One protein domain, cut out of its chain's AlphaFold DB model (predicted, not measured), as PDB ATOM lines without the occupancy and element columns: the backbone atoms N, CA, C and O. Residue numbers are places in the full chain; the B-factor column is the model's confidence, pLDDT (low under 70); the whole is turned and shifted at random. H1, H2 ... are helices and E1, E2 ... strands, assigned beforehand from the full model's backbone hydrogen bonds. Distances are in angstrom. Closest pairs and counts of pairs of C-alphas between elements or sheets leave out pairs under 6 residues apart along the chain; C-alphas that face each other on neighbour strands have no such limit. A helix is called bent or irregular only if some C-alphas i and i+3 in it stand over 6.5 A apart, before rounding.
ATOM      1  N   SER A 143     -30.023  50.330 -11.546       78.88
ATOM      2  CA  SER A 143     -28.959  49.864 -12.441       78.88
ATOM      3  C   SER A 143     -29.426  48.720 -13.342       78.88
ATOM      4  O   SER A 143     -30.206  47.863 -12.937       78.88
ATOM      5  N   ALA A 144     -28.926  48.695 -14.582       81.12
ATOM      6  CA  ALA A 144     -29.352  47.729 -15.600       81.12
ATOM      7  C   ALA A 144     -29.079  46.269 -15.201       81.12
ATOM      8  O   ALA A 144     -29.840  45.386 -15.557       81.12
ATOM      9  N   ARG A 145     -28.024  46.017 -14.422       82.00
ATOM     10  CA  ARG A 145     -27.583  44.669 -14.045       82.00
ATOM     11  C   ARG A 145     -28.559  43.921 -13.120       82.00
ATOM     12  O   ARG A 145     -28.995  42.845 -13.511       82.00
ATOM     13  N   PRO A 146     -28.922  44.434 -11.926       80.50
ATOM     14  CA  PRO A 146     -29.937  43.792 -11.093       80.50
ATOM     15  C   PRO A 146     -31.304  43.741 -11.781       80.50
ATOM     16  O   PRO A 146     -32.060  42.822 -11.504       80.50
ATOM     17  N   ALA A 147     -31.596  44.661 -12.710       83.56
ATOM     18  CA  ALA A 147     -32.791  44.572 -13.548       83.56
ATOM     19  C   ALA A 147     -32.764  43.339 -14.458       83.56
ATOM     20  O   ALA A 147     -33.690  42.538 -14.412       83.56
ATOM     21  N   SER A 148     -31.693  43.160 -15.235       83.31
ATOM     22  CA  SER A 148     -31.523  41.999 -16.113       83.31
ATOM     23  C   SER A 148     -31.498  40.687 -15.331       83.31
ATOM     24  O   SER A 148     -32.126  39.724 -15.742       83.31
ATOM     25  N   ALA A 149     -30.822  40.646 -14.178       84.12
ATOM     26  CA  ALA A 149     -30.755  39.441 -13.350       84.12
ATOM     27  C   ALA A 149     -32.113  39.071 -12.730       84.12
ATOM     28  O   ALA A 149     -32.443  37.892 -12.656       84.12
ATOM     29  N   ALA A 150     -32.900  40.063 -12.294       82.00
ATOM     30  CA  ALA A 150     -34.245  39.820 -11.782       82.00
ATOM     31  C   ALA A 150     -35.171  39.257 -12.869       82.00
ATOM     32  O   ALA A 150     -35.922  38.331 -12.595       82.00
ATOM     33  N   ARG A 151     -35.066  39.763 -14.106       84.31
ATOM     34  CA  ARG A 151     -35.830  39.239 -15.249       84.31
ATOM     35  C   ARG A 151     -35.385  37.848 -15.677       84.31
ATOM     36  O   ARG A 151     -36.231  37.000 -15.895       84.31
ATOM     37  N   ALA A 152     -34.077  37.594 -15.719       83.81
ATOM     38  CA  ALA A 152     -33.545  36.264 -16.016       83.81
ATOM     39  C   ALA A 152     -34.042  35.210 -15.008       83.81
ATOM     40  O   ALA A 152     -34.264  34.060 -15.362       83.81
ATOM     41  N   ALA A 153     -34.234  35.606 -13.744       81.69
ATOM     42  CA  ALA A 153     -34.776  34.740 -12.700       81.69
ATOM     43  C   ALA A 153     -36.312  34.611 -12.727       81.69
ATOM     44  O   ALA A 153     -36.851  33.732 -12.058       81.69
ATOM     45  N   GLN A 154     -37.012  35.489 -13.451       82.81
ATOM     46  CA  GLN A 154     -38.470  35.492 -13.608       82.81
ATOM     47  C   GLN A 154     -38.847  35.759 -15.078       82.81
ATOM     48  O   GLN A 154     -39.352  36.846 -15.394       82.81
ATOM     49  N   LEU A 172     -36.751  47.283  -3.188       91.38
ATOM     50  CA  LEU A 172     -35.507  47.859  -3.697       91.38
ATOM     51  C   LEU A 172     -34.393  46.813  -3.649       91.38
ATOM     52  O   LEU A 172     -34.211  46.133  -2.642       91.38
ATOM     53  N   ILE A 173     -33.598  46.734  -4.717       91.06
ATOM     54  CA  ILE A 173     -32.378  45.922  -4.734       91.06
ATOM     55  C   ILE A 173     -31.204  46.828  -4.367       91.06
ATOM     56  O   ILE A 173     -30.783  47.674  -5.160       91.06
ATOM     57  N   LEU A 174     -30.670  46.644  -3.161       92.56
ATOM     58  CA  LEU A 174     -29.545  47.410  -2.625       92.56
ATOM     59  C   LEU A 174     -28.334  46.505  -2.383       92.56
ATOM     60  O   LEU A 174     -28.447  45.295  -2.213       92.56
ATOM     61  N   ALA A 175     -27.144  47.104  -2.366       92.06
ATOM     62  CA  ALA A 175     -25.932  46.378  -2.015       92.06
ATOM     63  C   ALA A 175     -25.898  46.121  -0.504       92.06
ATOM     64  O   ALA A 175     -25.902  47.080   0.270       92.06
ATOM     65  N   GLU A 176     -25.792  44.851  -0.102       92.88
ATOM     66  CA  GLU A 176     -25.753  44.415   1.303       92.88
ATOM     67  C   GLU A 176     -24.789  45.256   2.141       92.88
ATOM     68  O   GLU A 176     -25.191  45.857   3.130       92.88
ATOM     69  N   ALA A 177     -23.537  45.418   1.719       90.50
ATOM     70  CA  ALA A 177     -22.584  46.177   2.529       90.50
ATOM     71  C   ALA A 177     -22.601  47.700   2.311       90.50
ATOM     72  O   ALA A 177     -21.729  48.426   2.800       90.50
ATOM     73  N   GLY A 178     -23.602  48.208   1.591       91.06
ATOM     74  CA  GLY A 178     -24.119  49.552   1.836       91.06
ATOM     75  C   GLY A 178     -24.909  49.589   3.144       91.06
ATOM     76  O   GLY A 178     -24.573  50.370   4.026       91.06
ATOM     77  N   LEU A 179     -25.876  48.680   3.293       93.50
ATOM     78  CA  LEU A 179     -26.757  48.583   4.458       93.50
ATOM     79  C   LEU A 179     -25.996  48.215   5.736       93.50
ATOM     80  O   LEU A 179     -26.167  48.889   6.746       93.50
ATOM     81  N   VAL A 180     -25.074  47.243   5.678       91.56
ATOM     82  CA  VAL A 180     -24.231  46.859   6.832       91.56
ATOM     83  C   VAL A 180     -23.428  48.047   7.363       91.56
ATOM     84  O   VAL A 180     -23.430  48.306   8.559       91.56
ATOM     85  N   ARG A 181     -22.787  48.830   6.483       89.06
ATOM     86  CA  ARG A 181     -22.003  50.010   6.902       89.06
ATOM     87  C   ARG A 181     -22.850  51.132   7.490       89.06
ATOM     88  O   ARG A 181     -22.320  51.965   8.211       89.06
ATOM     89  N   MET A 182     -24.126  51.178   7.126       92.44
ATOM     90  CA  MET A 182     -25.081  52.152   7.641       92.44
ATOM     91  C   MET A 182     -25.752  51.695   8.939       92.44
ATOM     92  O   MET A 182     -26.530  52.458   9.501       92.44
ATOM     93  N   GLY A 183     -25.484  50.468   9.402       94.88
ATOM     94  CA  GLY A 183     -26.220  49.866  10.513       94.88
ATOM     95  C   GLY A 183     -27.686  49.574  10.175       94.88
ATOM     96  O   GLY A 183     -28.508  49.507  11.072       94.88
ATOM     97  N   TRP A 184     -28.031  49.436   8.889       95.00
ATOM     98  CA  TRP A 184     -29.402  49.190   8.405       95.00
ATOM     99  C   TRP A 184     -29.626  47.715   8.067       95.00
ATOM    100  O   TRP A 184     -30.232  47.369   7.048       95.00
ATOM    101  N   THR A 185     -29.031  46.823   8.855       94.88
ATOM    102  CA  THR A 185     -29.094  45.381   8.605       94.88
ATOM    103  C   THR A 185     -30.476  44.799   8.881       94.88
ATOM    104  O   THR A 185     -30.872  43.850   8.215       94.88
ATOM    105  N   ASP A 186     -31.220  45.415   9.795       94.44
ATOM    106  CA  ASP A 186     -32.634  45.175  10.100       94.44
ATOM    107  C   ASP A 186     -33.550  45.368   8.879       94.44
ATOM    108  O   ASP A 186     -34.571  44.699   8.737       94.44
ATOM    109  N   ARG A 187     -33.160  46.235   7.938       92.38
ATOM    110  CA  ARG A 187     -33.929  46.497   6.709       92.38
ATOM    111  C   ARG A 187     -33.731  45.439   5.620       92.38
ATOM    112  O   ARG A 187     -34.385  45.501   4.576       92.38
ATOM    113  N   MET A 188     -32.827  44.478   5.815       93.50
ATOM    114  CA  MET A 188     -32.563  43.417   4.842       93.50
ATOM    115  C   MET A 188     -33.587  42.287   4.974       93.50
ATOM    116  O   MET A 188     -33.445  41.413   5.820       93.50
ATOM    117  N   ARG A 189     -34.602  42.270   4.102       90.25
ATOM    118  CA  ARG A 189     -35.647  41.227   4.126       90.25
ATOM    119  C   ARG A 189     -35.251  39.922   3.436       90.25
ATOM    120  O   ARG A 189     -35.664  38.855   3.868       90.25
ATOM    121  N   LEU A 190     -34.481  40.000   2.352       85.31
ATOM    122  CA  LEU A 190     -34.098  38.839   1.548       85.31
ATOM    123  C   LEU A 190     -32.642  38.963   1.111       85.31
ATOM    124  O   LEU A 190     -32.229  39.987   0.564       85.31
ATOM    125  N   GLN A 191     -31.876  37.894   1.313       72.81
ATOM    126  CA  GLN A 191     -30.574  37.726   0.681       72.81
ATOM    127  C   GLN A 191     -30.735  36.725  -0.463       72.81
ATOM    128  O   GLN A 191     -31.157  35.596  -0.213       72.81
ATOM    129  N   PRO A 192     -30.414  37.101  -1.714       65.81
ATOM    130  CA  PRO A 192     -30.412  36.143  -2.806       65.81
ATOM    131  C   PRO A 192     -29.534  34.942  -2.445       65.81
ATOM    132  O   PRO A 192     -28.431  35.105  -1.899       65.81
ATOM    133  N   ALA A 193     -30.010  33.737  -2.760       63.31
ATOM    134  CA  ALA A 193     -29.201  32.533  -2.651       63.31
ATOM    135  C   ALA A 193     -27.870  32.720  -3.406       63.31
ATOM    136  O   ALA A 193     -27.754  33.531  -4.326       63.31
ATOM    137  N   ALA A 194     -26.831  31.975  -3.014       56.94
ATOM    138  CA  ALA A 194     -25.492  32.080  -3.610       56.94
ATOM    139  C   ALA A 194     -25.442  31.843  -5.136       56.94
ATOM    140  O   ALA A 194     -24.418  32.123  -5.753       56.94
ATOM    141  N   THR A 195     -26.539  31.375  -5.732       54.31
ATOM    142  CA  THR A 195     -26.755  31.169  -7.169       54.31
ATOM    143  C   THR A 195     -26.988  32.461  -7.962       54.31
ATOM    144  O   THR A 195     -26.659  32.512  -9.153       54.31
ATOM    145  N   ALA A 196     -27.484  33.530  -7.326       57.78
ATOM    146  CA  ALA A 196     -27.512  34.855  -7.933       57.78
ATOM    147  C   ALA A 196     -26.081  35.400  -7.944       57.78
ATOM    148  O   ALA A 196     -25.559  35.804  -6.902       57.78
ATOM    149  N   CYS A 197     -25.426  35.364  -9.112       50.28
ATOM    150  CA  CYS A 197     -24.073  35.892  -9.258       50.28
ATOM    151  C   CYS A 197     -24.061  37.333  -8.741       50.28
ATOM    152  O   CYS A 197     -24.761  38.186  -9.304       50.28
ATOM    153  N   PRO A 198     -23.302  37.627  -7.672       54.69
ATOM    154  CA  PRO A 198     -23.174  38.994  -7.232       54.69
ATOM    155  C   PRO A 198     -22.541  39.805  -8.367       54.69
ATOM    156  O   PRO A 198     -21.914  39.274  -9.285       54.69
ATOM    157  N   SER A 199     -22.771  41.112  -8.334       52.28
ATOM    158  CA  SER A 199     -22.259  42.056  -9.326       52.28
ATOM    159  C   SER A 199     -20.728  41.937  -9.510       52.28
ATOM    160  O   SER A 199     -20.103  41.235  -8.733       52.28
ATOM    161  N   LEU A 200     -20.115  42.659 -10.471       44.28
ATOM    162  CA  LEU A 200     -18.652  42.729 -10.758       44.28
ATOM    163  C   LEU A 200     -17.685  42.748  -9.546       44.28
ATOM    164  O   LEU A 200     -16.478  42.555  -9.653       44.28
ATOM    165  N   TRP A 201     -18.239  43.051  -8.391       52.56
ATOM    166  CA  TRP A 201     -17.676  43.018  -7.068       52.56
ATOM    167  C   TRP A 201     -18.725  42.320  -6.197       52.56
ATOM    168  O   TRP A 201     -19.908  42.682  -6.230       52.56
ATOM    169  N   ASP A 202     -18.298  41.324  -5.421       54.31
ATOM    170  CA  ASP A 202     -19.147  40.680  -4.425       54.31
ATOM    171  C   ASP A 202     -19.814  41.758  -3.551       54.31
ATOM    172  O   ASP A 202     -19.153  42.444  -2.767       54.31
ATOM    173  N   THR A 203     -21.125  41.958  -3.718       51.81
ATOM    174  CA  THR A 203     -21.888  42.988  -2.996       51.81
ATOM    175  C   THR A 203     -21.972  42.708  -1.503       51.81
ATOM    176  O   THR A 203     -22.307  43.619  -0.742       51.81
ATOM    177  N   ARG A 204     -21.625  41.481  -1.090       50.78
ATOM    178  CA  ARG A 204     -21.489  41.079   0.311       50.78
ATOM    179  C   ARG A 204     -20.222  41.658   0.936       50.78
ATOM    180  O   ARG A 204     -20.179  41.909   2.133       50.78
ATOM    181  N   ARG A 205     -19.180  41.906   0.128       64.94
ATOM    182  CA  ARG A 205     -17.888  42.476   0.556       64.94
ATOM    183  C   ARG A 205     -17.393  43.555  -0.421       64.94
ATOM    184  O   ARG A 205     -16.344  43.394  -1.049       64.94
ATOM    185  N   PRO A 206     -18.122  44.677  -0.569       69.06
ATOM    186  CA  PRO A 206     -17.698  45.817  -1.360       69.06
ATOM    187  C   PRO A 206     -16.365  46.294  -0.821       69.06
ATOM    188  O   PRO A 206     -16.256  46.718   0.329       69.06
ATOM    189  N   ARG A 207     -15.358  46.234  -1.673       85.44
ATOM    190  CA  ARG A 207     -14.024  46.691  -1.326       85.44
ATOM    191  C   ARG A 207     -14.001  48.207  -1.371       85.44
ATOM    192  O   ARG A 207     -14.629  48.831  -2.239       85.44
ATOM    193  N   GLY A 229      -3.233  41.443   1.253       76.31
ATOM    194  CA  GLY A 229      -2.813  40.813  -0.008       76.31
ATOM    195  C   GLY A 229      -3.935  40.008  -0.683       76.31
ATOM    196  O   GLY A 229      -4.057  39.974  -1.907       76.31
ATOM    197  N   THR A 230      -4.856  39.447   0.107       76.00
ATOM    198  CA  THR A 230      -6.050  38.742  -0.390       76.00
ATOM    199  C   THR A 230      -7.055  39.670  -1.083       76.00
ATOM    200  O   THR A 230      -7.646  39.302  -2.106       76.00
ATOM    201  N   SER A 231      -7.237  40.886  -0.564       72.44
ATOM    202  CA  SER A 231      -8.115  41.904  -1.148       72.44
ATOM    203  C   SER A 231      -7.500  42.548  -2.388       72.44
ATOM    204  O   SER A 231      -8.230  42.952  -3.292       72.44
ATOM    205  N   PHE A 232      -6.174  42.589  -2.480       73.50
ATOM    206  CA  PHE A 232      -5.500  43.086  -3.670       73.50
ATOM    207  C   PHE A 232      -5.658  42.128  -4.858       73.50
ATOM    208  O   PHE A 232      -6.207  42.499  -5.897       73.50
ATOM    209  N   LEU A 233      -5.296  40.855  -4.680       68.38
ATOM    210  CA  LEU A 233      -5.315  39.861  -5.762       68.38
ATOM    211  C   LEU A 233      -6.719  39.619  -6.329       68.38
ATOM    212  O   LEU A 233      -6.906  39.520  -7.542       68.38
ATOM    213  N   ALA A 234      -7.730  39.568  -5.459       70.62
ATOM    214  CA  ALA A 234      -9.105  39.356  -5.897       70.62
ATOM    215  C   ALA A 234      -9.822  40.644  -6.379       70.62
ATOM    216  O   ALA A 234     -10.982  40.571  -6.768       70.62
ATOM    217  N   GLY A 235      -9.183  41.819  -6.312       66.75
ATOM    218  CA  GLY A 235      -9.790  43.109  -6.673       66.75
ATOM    219  C   GLY A 235      -9.091  43.768  -7.858       66.75
ATOM    220  O   GLY A 235      -9.729  44.044  -8.873       66.75
ATOM    221  N   GLY A 236      -7.778  43.969  -7.742       63.50
ATOM    222  CA  GLY A 236      -6.948  44.607  -8.762       63.50
ATOM    223  C   GLY A 236      -6.501  43.647  -9.863       63.50
ATOM    224  O   GLY A 236      -6.642  43.959 -11.040       63.50
ATOM    225  N   GLY A 237      -6.026  42.452  -9.497       61.47
ATOM    226  CA  GLY A 237      -5.373  41.543 -10.448       61.47
ATOM    227  C   GLY A 237      -6.319  40.890 -11.458       61.47
ATOM    228  O   GLY A 237      -6.074  40.953 -12.659       61.47
ATOM    229  N   GLY A 238      -7.405  40.266 -10.988       69.12
ATOM    230  CA  GLY A 238      -8.334  39.541 -11.867       69.12
ATOM    231  C   GLY A 238      -9.516  40.381 -12.351       69.12
ATOM    232  O   GLY A 238      -9.789  40.439 -13.546       69.12
ATOM    233  N   ALA A 239     -10.208  41.064 -11.432       70.00
ATOM    234  CA  ALA A 239     -11.494  41.683 -11.745       70.00
ATOM    235  C   ALA A 239     -11.394  42.917 -12.644       70.00
ATOM    236  O   ALA A 239     -12.118  43.029 -13.634       70.00
ATOM    237  N   GLN A 240     -10.492  43.842 -12.315       73.88
ATOM    238  CA  GLN A 240     -10.272  45.029 -13.141       73.88
ATOM    239  C   GLN A 240      -9.593  44.681 -14.470       73.88
ATOM    240  O   GLN A 240      -9.976  45.237 -15.496       73.88
ATOM    241  N   SER A 241      -8.652  43.730 -14.475       72.06
ATOM    242  CA  SER A 241      -7.997  43.258 -15.703       72.06
ATOM    243  C   SER A 241      -8.982  42.600 -16.667       72.06
ATOM    244  O   SER A 241      -8.967  42.914 -17.853       72.06
ATOM    245  N   ALA A 242      -9.898  41.762 -16.169       66.19
ATOM    246  CA  ALA A 242     -10.975  41.199 -16.984       66.19
ATOM    247  C   ALA A 242     -11.924  42.284 -17.525       66.19
ATOM    248  O   ALA A 242     -12.492  42.125 -18.598       66.19
ATOM    249  N   ALA A 243     -12.072  43.405 -16.816       63.72
ATOM    250  CA  ALA A 243     -12.908  44.527 -17.234       63.72
ATOM    251  C   ALA A 243     -12.213  45.523 -18.188       63.72
ATOM    252  O   ALA A 243     -12.870  46.475 -18.622       63.72
ATOM    253  N   ARG A 244     -10.919  45.354 -18.515       63.53
ATOM    254  CA  ARG A 244     -10.161  46.321 -19.329       63.53
ATOM    255  C   ARG A 244     -10.802  46.563 -20.712       63.53
ATOM    256  O   ARG A 244     -11.368  45.635 -21.308       63.53
ATOM    257  N   PRO A 245     -10.717  47.806 -21.233       42.56
ATOM    258  CA  PRO A 245     -10.986  48.086 -22.643       42.56
ATOM    259  C   PRO A 245     -10.124  47.160 -23.515       42.56
ATOM    260  O   PRO A 245      -8.943  47.004 -23.227       42.56
ATOM    261  N   GLY A 246     -10.731  46.480 -24.491       51.34
ATOM    262  CA  GLY A 246     -10.067  45.482 -25.344       51.34
ATOM    263  C   GLY A 246     -10.410  44.020 -25.030       51.34
ATOM    264  O   GLY A 246     -10.386  43.202 -25.938       51.34
ATOM    265  N   ARG A 247     -10.808  43.675 -23.790       64.38
ATOM    266  CA  ARG A 247     -11.264  42.303 -23.464       64.38
ATOM    267  C   ARG A 247     -12.785  42.188 -23.373       64.38
ATOM    268  O   ARG A 247     -13.368  41.307 -23.983       64.38
ATOM    269  N   TRP A 248     -13.417  43.090 -22.617       67.69
ATOM    270  CA  TRP A 248     -14.881  43.103 -22.430       67.69
ATOM    271  C   TRP A 248     -15.492  44.511 -22.321       67.69
ATOM    272  O   TRP A 248     -16.713  44.654 -22.291       67.69
ATOM    273  N   GLY A 249     -14.676  45.573 -22.204       71.88
ATOM    274  CA  GLY A 249     -15.159  46.964 -22.174       71.88
ATOM    275  C   GLY A 249     -16.147  47.281 -21.037       71.88
ATOM    276  O   GLY A 249     -16.998  48.166 -21.178       71.88
ATOM    277  N   ALA A 250     -16.071  46.549 -19.920       72.75
ATOM    278  CA  ALA A 250     -17.076  46.589 -18.864       72.75
ATOM    279  C   ALA A 250     -17.094  47.924 -18.095       72.75
ATOM    280  O   ALA A 250     -16.071  48.561 -17.853       72.75
ATOM    281  N   ARG A 251     -18.293  48.353 -17.681       77.00
ATOM    282  CA  ARG A 251     -18.563  49.641 -17.025       77.00
ATOM    283  C   ARG A 251     -19.487  49.439 -15.826       77.00
ATOM    284  O   ARG A 251     -20.218  48.455 -15.744       77.00
ATOM    285  N   CYS A 252     -19.570  50.435 -14.946       74.31
ATOM    286  CA  CYS A 252     -20.588  50.478 -13.885       74.31
ATOM    287  C   CYS A 252     -22.020  50.244 -14.418       74.31
ATOM    288  O   CYS A 252     -22.865  49.669 -13.736       74.31
ATOM    289  N   ARG A 253     -22.272  50.664 -15.665       73.94
ATOM    290  CA  ARG A 253     -23.552  50.524 -16.370       73.94
ATOM    291  C   ARG A 253     -23.669  49.261 -17.220       73.94
ATOM    292  O   ARG A 253     -24.775  48.946 -17.652       73.94
ATOM    293  N   SER A 254     -22.564  48.562 -17.492       76.62
ATOM    294  CA  SER A 254     -22.618  47.372 -18.337       76.62
ATOM    295  C   SER A 254     -23.302  46.226 -17.594       76.62
ATOM    296  O   SER A 254     -23.214  46.084 -16.364       76.62
ATOM    297  N   LYS A 255     -23.971  45.373 -18.366       82.00
ATOM    298  CA  LYS A 255     -24.695  44.185 -17.898       82.00
ATOM    299  C   LYS A 255     -23.750  43.005 -17.650       82.00
ATOM    300  O   LYS A 255     -24.058  41.861 -17.938       82.00
ATOM    301  N   PHE A 256     -22.579  43.322 -17.110       81.56
ATOM    302  CA  PHE A 256     -21.501  42.390 -16.827       81.56
ATOM    303  C   PHE A 256     -21.369  42.203 -15.314       81.56
ATOM    304  O   PHE A 256     -21.110  43.163 -14.587       81.56
ATOM    305  N   ALA A 257     -21.585  40.990 -14.823       83.44
ATOM    306  CA  ALA A 257     -21.336  40.590 -13.447       83.44
ATOM    307  C   ALA A 257     -20.063  39.741 -13.389       83.44
ATOM    308  O   ALA A 257     -19.773  38.981 -14.301       83.44
ATOM    309  N   LEU A 258     -19.297  39.873 -12.314       82.12
ATOM    310  CA  LEU A 258     -18.044  39.157 -12.117       82.12
ATOM    311  C   LEU A 258     -17.888  38.882 -10.628       82.12
ATOM    312  O   LEU A 258     -17.880  39.803  -9.820       82.12
ATOM    313  N   SER A 259     -17.735  37.620 -10.265       81.75
ATOM    314  CA  SER A 259     -17.497  37.204  -8.891       81.75
ATOM    315  C   SER A 259     -16.211  36.399  -8.818       81.75
ATOM    316  O   SER A 259     -16.053  35.414  -9.535       81.75
ATOM    317  N   GLY A 260     -15.298  36.817  -7.946       80.38
ATOM    318  CA  GLY A 260     -14.074  36.087  -7.636       80.38
ATOM    319  C   GLY A 260     -14.120  35.538  -6.222       80.38
ATOM    320  O   GLY A 260     -14.443  36.269  -5.282       80.38
ATOM    321  N   ARG A 261     -13.754  34.269  -6.050       80.50
ATOM    322  CA  ARG A 261     -13.573  33.653  -4.733       80.50
ATOM    323  C   ARG A 261     -12.210  32.979  -4.674       80.50
ATOM    324  O   ARG A 261     -11.788  32.315  -5.616       80.50
ATOM    325  N   ARG A 262     -11.517  33.142  -3.549       78.25
ATOM    326  CA  ARG A 262     -10.336  32.334  -3.230       78.25
ATOM    327  C   ARG A 262     -10.819  31.065  -2.534       78.25
ATOM    328  O   ARG A 262     -11.598  31.172  -1.582       78.25
ATOM    329  N   ARG A 263     -10.413  29.889  -3.015       74.88
ATOM    330  CA  ARG A 263     -10.695  28.634  -2.306       74.88
ATOM    331  C   ARG A 263      -9.774  28.538  -1.075       74.88
ATOM    332  O   ARG A 263      -8.623  28.973  -1.168       74.88
ATOM    333  N   PRO A 264     -10.276  28.067   0.083       60.56
ATOM    334  CA  PRO A 264      -9.438  27.824   1.254       60.56
ATOM    335  C   PRO A 264      -8.343  26.793   0.944       60.56
ATOM    336  O   PRO A 264      -8.479  25.971   0.037       60.56
ATOM    337  N   VAL A 265      -7.229  26.895   1.666       52.22
ATOM    338  CA  VAL A 265      -5.993  26.132   1.448       52.22
ATOM    339  C   VAL A 265      -6.189  24.702   1.948       52.22
ATOM    340  O   VAL A 265      -5.828  24.393   3.072       52.22
ATOM    341  N   THR A 266      -6.791  23.832   1.138       56.81
ATOM    342  CA  THR A 266      -6.860  22.394   1.461       56.81
ATOM    343  C   THR A 266      -6.104  21.493   0.484       56.81
ATOM    344  O   THR A 266      -6.120  20.292   0.687       56.81
ATOM    345  N   ARG A 267      -5.383  22.045  -0.516       50.75
ATOM    346  CA  ARG A 267      -4.179  21.446  -1.172       50.75
ATOM    347  C   ARG A 267      -3.687  22.198  -2.418       50.75
ATOM    348  O   ARG A 267      -2.549  22.011  -2.828       50.75
ATOM    349  N   ARG A 268      -4.476  23.107  -3.008       68.44
ATOM    350  CA  ARG A 268      -4.006  24.049  -4.048       68.44
ATOM    351  C   ARG A 268      -4.672  25.408  -3.867       68.44
ATOM    352  O   ARG A 268      -5.885  25.530  -4.016       68.44
ATOM    353  N   ALA A 269      -3.887  26.436  -3.552       73.69
ATOM    354  CA  ALA A 269      -4.375  27.809  -3.461       73.69
ATOM    355  C   ALA A 269      -4.758  28.330  -4.861       73.69
ATOM    356  O   ALA A 269      -3.957  28.954  -5.550       73.69
ATOM    357  N   GLY A 270      -5.986  28.049  -5.295       81.94
ATOM    358  CA  GLY A 270      -6.572  28.569  -6.528       81.94
ATOM    359  C   GLY A 270      -7.528  29.732  -6.259       81.94
ATOM    360  O   GLY A 270      -8.282  29.732  -5.279       81.94
ATOM    361  N   SER A 271      -7.527  30.732  -7.137       83.81
ATOM    362  CA  SER A 271      -8.663  31.646  -7.284       83.81
ATOM    363  C   SER A 271      -9.579  31.129  -8.390       83.81
ATOM    364  O   SER A 271      -9.110  30.687  -9.433       83.81
ATOM    365  N   SER A 272     -10.885  31.154  -8.151       86.81
ATOM    366  CA  SER A 272     -11.903  30.856  -9.158       86.81
ATOM    367  C   SER A 272     -12.671  32.132  -9.465       86.81
ATOM    368  O   SER A 272     -13.121  32.823  -8.540       86.81
ATOM    369  N   TRP A 273     -12.847  32.422 -10.745       84.56
ATOM    370  CA  TRP A 273     -13.592  33.568 -11.241       84.56
ATOM    371  C   TRP A 273     -14.796  33.085 -12.034       84.56
ATOM    372  O   TRP A 273     -14.700  32.129 -12.793       84.56
ATOM    373  N   ARG A 274     -15.933  33.753 -11.852       86.88
ATOM    374  CA  ARG A 274     -17.137  33.555 -12.661       86.88
ATOM    375  C   ARG A 274     -17.584  34.895 -13.202       86.88
ATOM    376  O   ARG A 274     -17.838  35.808 -12.413       86.88
ATOM    377  N   ALA A 275     -17.676  35.013 -14.514       89.94
ATOM    378  CA  ALA A 275     -18.216  36.162 -15.214       89.94
ATOM    379  C   ALA A 275     -19.577  35.804 -15.819       89.94
ATOM    380  O   ALA A 275     -19.769  34.695 -16.313       89.94
ATOM    381  N   ARG A 276     -20.523  36.743 -15.774       89.88
ATOM    382  CA  ARG A 276     -21.814  36.644 -16.460       89.88
ATOM    383  C   ARG A 276     -22.073  37.901 -17.274       89.88
ATOM    384  O   ARG A 276     -21.984  39.005 -16.730       89.88
ATOM    385  N   VAL A 277     -22.441  37.747 -18.537       91.38
ATOM    386  CA  VAL A 277     -22.987  38.827 -19.372       91.38
ATOM    387  C   VAL A 277     -24.482  38.573 -19.534       91.38
ATOM    388  O   VAL A 277     -24.874  37.447 -19.811       91.38
ATOM    389  N   LEU A 278     -25.307  39.597 -19.309       90.19
ATOM    390  CA  LEU A 278     -26.766  39.511 -19.421       90.19
ATOM    391  C   LEU A 278     -27.297  40.433 -20.531       90.19
ATOM    392  O   LEU A 278     -26.879  41.598 -20.648       90.19
ATOM    393  N   SER A 279     -28.280  39.966 -21.297       90.88
ATOM    394  CA  SER A 279     -29.077  40.826 -22.181       90.88
ATOM    395  C   SER A 279     -29.946  41.820 -21.375       90.88
ATOM    396  O   SER A 279     -29.986  41.806 -20.140       90.88
ATOM    397  N   VAL A 280     -30.538  42.832 -22.031       84.62
ATOM    398  CA  VAL A 280     -31.258  43.925 -21.313       84.62
ATOM    399  C   VAL A 280     -32.514  43.386 -20.634       84.62
ATOM    400  O   VAL A 280     -32.833  43.741 -19.501       84.62
ATOM    401  N   ASP A 281     -33.202  42.550 -21.378       87.31
ATOM    402  CA  ASP A 281     -34.372  41.759 -21.058       87.31
ATOM    403  C   ASP A 281     -34.049  40.543 -20.183       87.31
ATOM    404  O   ASP A 281     -34.935  40.087 -19.474       87.31
ATOM    405  N   GLY A 282     -32.789  40.101 -20.128       89.62
ATOM    406  CA  GLY A 282     -32.354  38.994 -19.271       89.62
ATOM    407  C   GLY A 282     -32.624  37.608 -19.863       89.62
ATOM    408  O   GLY A 282     -32.508  36.624 -19.145       89.62
ATOM    409  N   THR A 283     -32.975  37.544 -21.144       88.25
ATOM    410  CA  THR A 283     -33.200  36.325 -21.938       88.25
ATOM    411  C   THR A 283     -31.911  35.564 -22.231       88.25
ATOM    412  O   THR A 283     -31.896  34.340 -22.187       88.25
ATOM    413  N   GLU A 284     -30.807  36.275 -22.456       89.12
ATOM    414  CA  GLU A 284     -29.512  35.680 -22.763       89.12
ATOM    415  C   GLU A 284     -28.559  35.838 -21.585       89.12
ATOM    416  O   GLU A 284     -28.383  36.929 -21.017       89.12
ATOM    417  N   VAL A 285     -27.908  34.728 -21.235       89.12
ATOM    418  CA  VAL A 285     -26.916  34.663 -20.167       89.12
ATOM    419  C   VAL A 285     -25.674  33.950 -20.686       89.12
ATOM    420  O   VAL A 285     -25.654  32.729 -20.801       89.12
ATOM    421  N   THR A 286     -24.598  34.692 -20.934       90.38
ATOM    422  CA  THR A 286     -23.292  34.086 -21.225       90.38
ATOM    423  C   THR A 286     -22.531  33.893 -19.922       90.38
ATOM    424  O   THR A 286     -22.296  34.861 -19.189       90.38
ATOM    425  N   LEU A 287     -22.140  32.653 -19.622       89.75
ATOM    426  CA  LEU A 287     -21.354  32.289 -18.445       89.75
ATOM    427  C   LEU A 287     -19.918  31.969 -18.853       89.75
ATOM    428  O   LEU A 287     -19.694  31.176 -19.759       89.75
ATOM    429  N   ALA A 288     -18.948  32.548 -18.151       89.06
ATOM    430  CA  ALA A 288     -17.550  32.153 -18.260       89.06
ATOM    431  C   ALA A 288     -16.995  31.863 -16.863       89.06
ATOM    432  O   ALA A 288     -17.087  32.707 -15.966       89.06
ATOM    433  N   GLU A 289     -16.420  30.680 -16.668       87.94
ATOM    434  CA  GLU A 289     -15.734  30.299 -15.433       87.94
ATOM    435  C   GLU A 289     -14.246  30.094 -15.723       87.94
ATOM    436  O   GLU A 289     -13.878  29.431 -16.686       87.94
ATOM    437  N   GLU A 290     -13.380  30.685 -14.902       83.75
ATOM    438  CA  GLU A 290     -11.930  30.574 -15.049       83.75
ATOM    439  C   GLU A 290     -11.300  30.217 -13.697       83.75
ATOM    440  O   GLU A 290     -11.410  30.959 -12.715       83.75
ATOM    441  N   GLU A 291     -10.619  29.072 -13.632       81.44
ATOM    442  CA  GLU A 291      -9.783  28.704 -12.490       81.44
ATOM    443  C   GLU A 291      -8.344  29.192 -12.725       81.44
ATOM    444  O   GLU A 291      -7.667  28.801 -13.675       81.44
ATOM    445  N   ALA A 292      -7.833  30.041 -11.833       67.44
ATOM    446  CA  ALA A 292      -6.542  30.715 -11.996       67.44
ATOM    447  C   ALA A 292      -5.331  29.766 -12.054       67.44
ATOM    448  O   ALA A 292      -4.266  30.154 -12.539       67.44
ATOM    449  N   GLY A 293      -5.487  28.516 -11.601       67.06
ATOM    450  CA  GLY A 293      -4.480  27.470 -11.785       67.06
ATOM    451  C   GLY A 293      -4.233  27.130 -13.261       67.06
ATOM    452  O   GLY A 293      -3.095  26.843 -13.635       67.06
ATOM    453  N   ALA A 294      -5.265  27.232 -14.105       53.03
ATOM    454  CA  ALA A 294      -5.176  27.030 -15.549       53.03
ATOM    455  C   ALA A 294      -4.659  28.287 -16.271       53.03
ATOM    456  O   ALA A 294      -3.829  28.180 -17.170       53.03
ATOM    457  N   ALA A 295      -5.054  29.481 -15.820       52.41
ATOM    458  CA  ALA A 295      -4.664  30.756 -16.429       52.41
ATOM    459  C   ALA A 295      -3.150  31.029 -16.365       52.41
ATOM    460  O   ALA A 295      -2.543  31.425 -17.362       52.41
ATOM    461  N   LYS A 296      -2.505  30.764 -15.213       56.12
ATOM    462  CA  LYS A 296      -1.040  30.903 -15.071       56.12
ATOM    463  C   LYS A 296      -0.292  29.915 -15.974       56.12
ATOM    464  O   LYS A 296       0.738  30.273 -16.539       56.12
ATOM    465  N   ARG A 297      -0.822  28.695 -16.141       55.44
ATOM    466  CA  ARG A 297      -0.263  27.664 -17.036       55.44
ATOM    467  C   ARG A 297      -0.454  28.020 -18.510       55.44
ATOM    468  O   ARG A 297       0.483  27.842 -19.275       55.44
ATOM    469  N   ARG A 298      -1.610  28.571 -18.889       47.88
ATOM    470  CA  ARG A 298      -1.887  29.033 -20.256       47.88
ATOM    471  C   ARG A 298      -1.012  30.226 -20.640       47.88
ATOM    472  O   ARG A 298      -0.310  30.135 -21.629       47.88
ATOM    473  N   ARG A 299      -0.919  31.263 -19.793       50.62
ATOM    474  CA  ARG A 299      -0.021  32.413 -20.033       50.62
ATOM    475  C   ARG A 299       1.447  31.994 -20.136       50.62
ATOM    476  O   ARG A 299       2.168  32.533 -20.961       50.62
ATOM    477  N   ARG A 300       1.890  31.039 -19.306       56.81
ATOM    478  CA  ARG A 300       3.247  30.482 -19.399       56.81
ATOM    479  C   ARG A 300       3.464  29.750 -20.727       56.81
ATOM    480  O   ARG A 300       4.481  29.996 -21.356       56.81
ATOM    481  N   ARG A 301       2.501  28.931 -21.174       59.34
ATOM    482  CA  ARG A 301       2.552  28.269 -22.489       59.34
ATOM    483  C   ARG A 301       2.556  29.273 -23.636       59.34
ATOM    484  O   ARG A 301       3.394  29.144 -24.505       59.34
ATOM    485  N   ASP A 302       1.697  30.288 -23.611       60.06
ATOM    486  CA  ASP A 302       1.619  31.291 -24.678       60.06
ATOM    487  C   ASP A 302       2.929  32.098 -24.789       60.06
ATOM    488  O   ASP A 302       3.403  32.355 -25.892       60.06
ATOM    489  N   VAL A 303       3.561  32.436 -23.654       65.94
ATOM    490  CA  VAL A 303       4.886  33.087 -23.618       65.94
ATOM    491  C   VAL A 303       5.995  32.139 -24.082       65.94
ATOM    492  O   VAL A 303       6.844  32.548 -24.866       65.94
ATOM    493  N   GLU A 304       5.992  30.874 -23.651       67.25
ATOM    494  CA  GLU A 304       6.959  29.864 -24.111       67.25
ATOM    495  C   GLU A 304       6.793  29.556 -25.614       67.25
ATOM    496  O   GLU A 304       7.784  29.386 -26.320       67.25
TER     497      GLU A 304
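AT A GLANCE: This is residues 143 to 154, 172 to 207 and 229 to 304 of the 567 residues of the protein "Porphobil_deam domain-containing protein" of Macrostomum lignano (UniProt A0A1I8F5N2). What is the overall shape? A narrow antiparallel sheet, in the order E1, E2, E3, has H3 packed slanting on one face, H1 across one end of its strands, and residues 295 to 304 of H4 sticking out beyond the other end. H2 lies away from the sheet and leads into the long unnamed stretch 183 to 207. What makes it up? The 124 printed residues, of mixed class, hold helices and strands in the order H1, H2, H3, E1, E2, E3, H4; the whole is compact, with a radius of gyration of the C-alphas of 15.9 A, yet elongated, spanning 52 by 32 by 24 A.

IN THESE COORDINATES: Where are the strands? E1 is residues 256 to 262, E2 271 to 278, 23.2 A long, and E3 285 to 291; C-alpha 256 is at (-21.501, 42.390, -16.827). Where are the helices? H1 is residues 144 to 153, H2 176 to 182, H3 229 to 242, 18.8 A long, and H4 292 to 304, ending at C-alpha (6.959, 29.864, -24.111).

HOW THE PARTS SIT: How do the strands pair? They form a meander, each the antiparallel neighbour of the one before, with N 259 and O 274 at 2.8 A and N 275 and O 288 at 2.8 A. What is on the sheet? H3 and H1 are on opposite faces, making three layers; the closest C-alphas are Ala 234 and Gly 260, 6.2 A, and Ser 148 and Leu 278, 6.3 A. H4 only grazes it with residues 292 to 293. Are the helix backbones complete? Every O i to N i+4 pair is within hydrogen-bond range in H1, against 2 of 3 in H2, 5 of 10 in H3 and 8 of 9 in H4; H3 is only just irregular, with C-alphas 237 and 240 6.6 A apart.

THE WHOLE: Where is it cut? C-alphas 154 and 172 are 16.1 A apart across one cut, and 207 and 229 are 12.7 A apart across the other. Where is confidence low? The pLDDT is under 70 in 45 residues, among them 192 to 206 and 292 to 304.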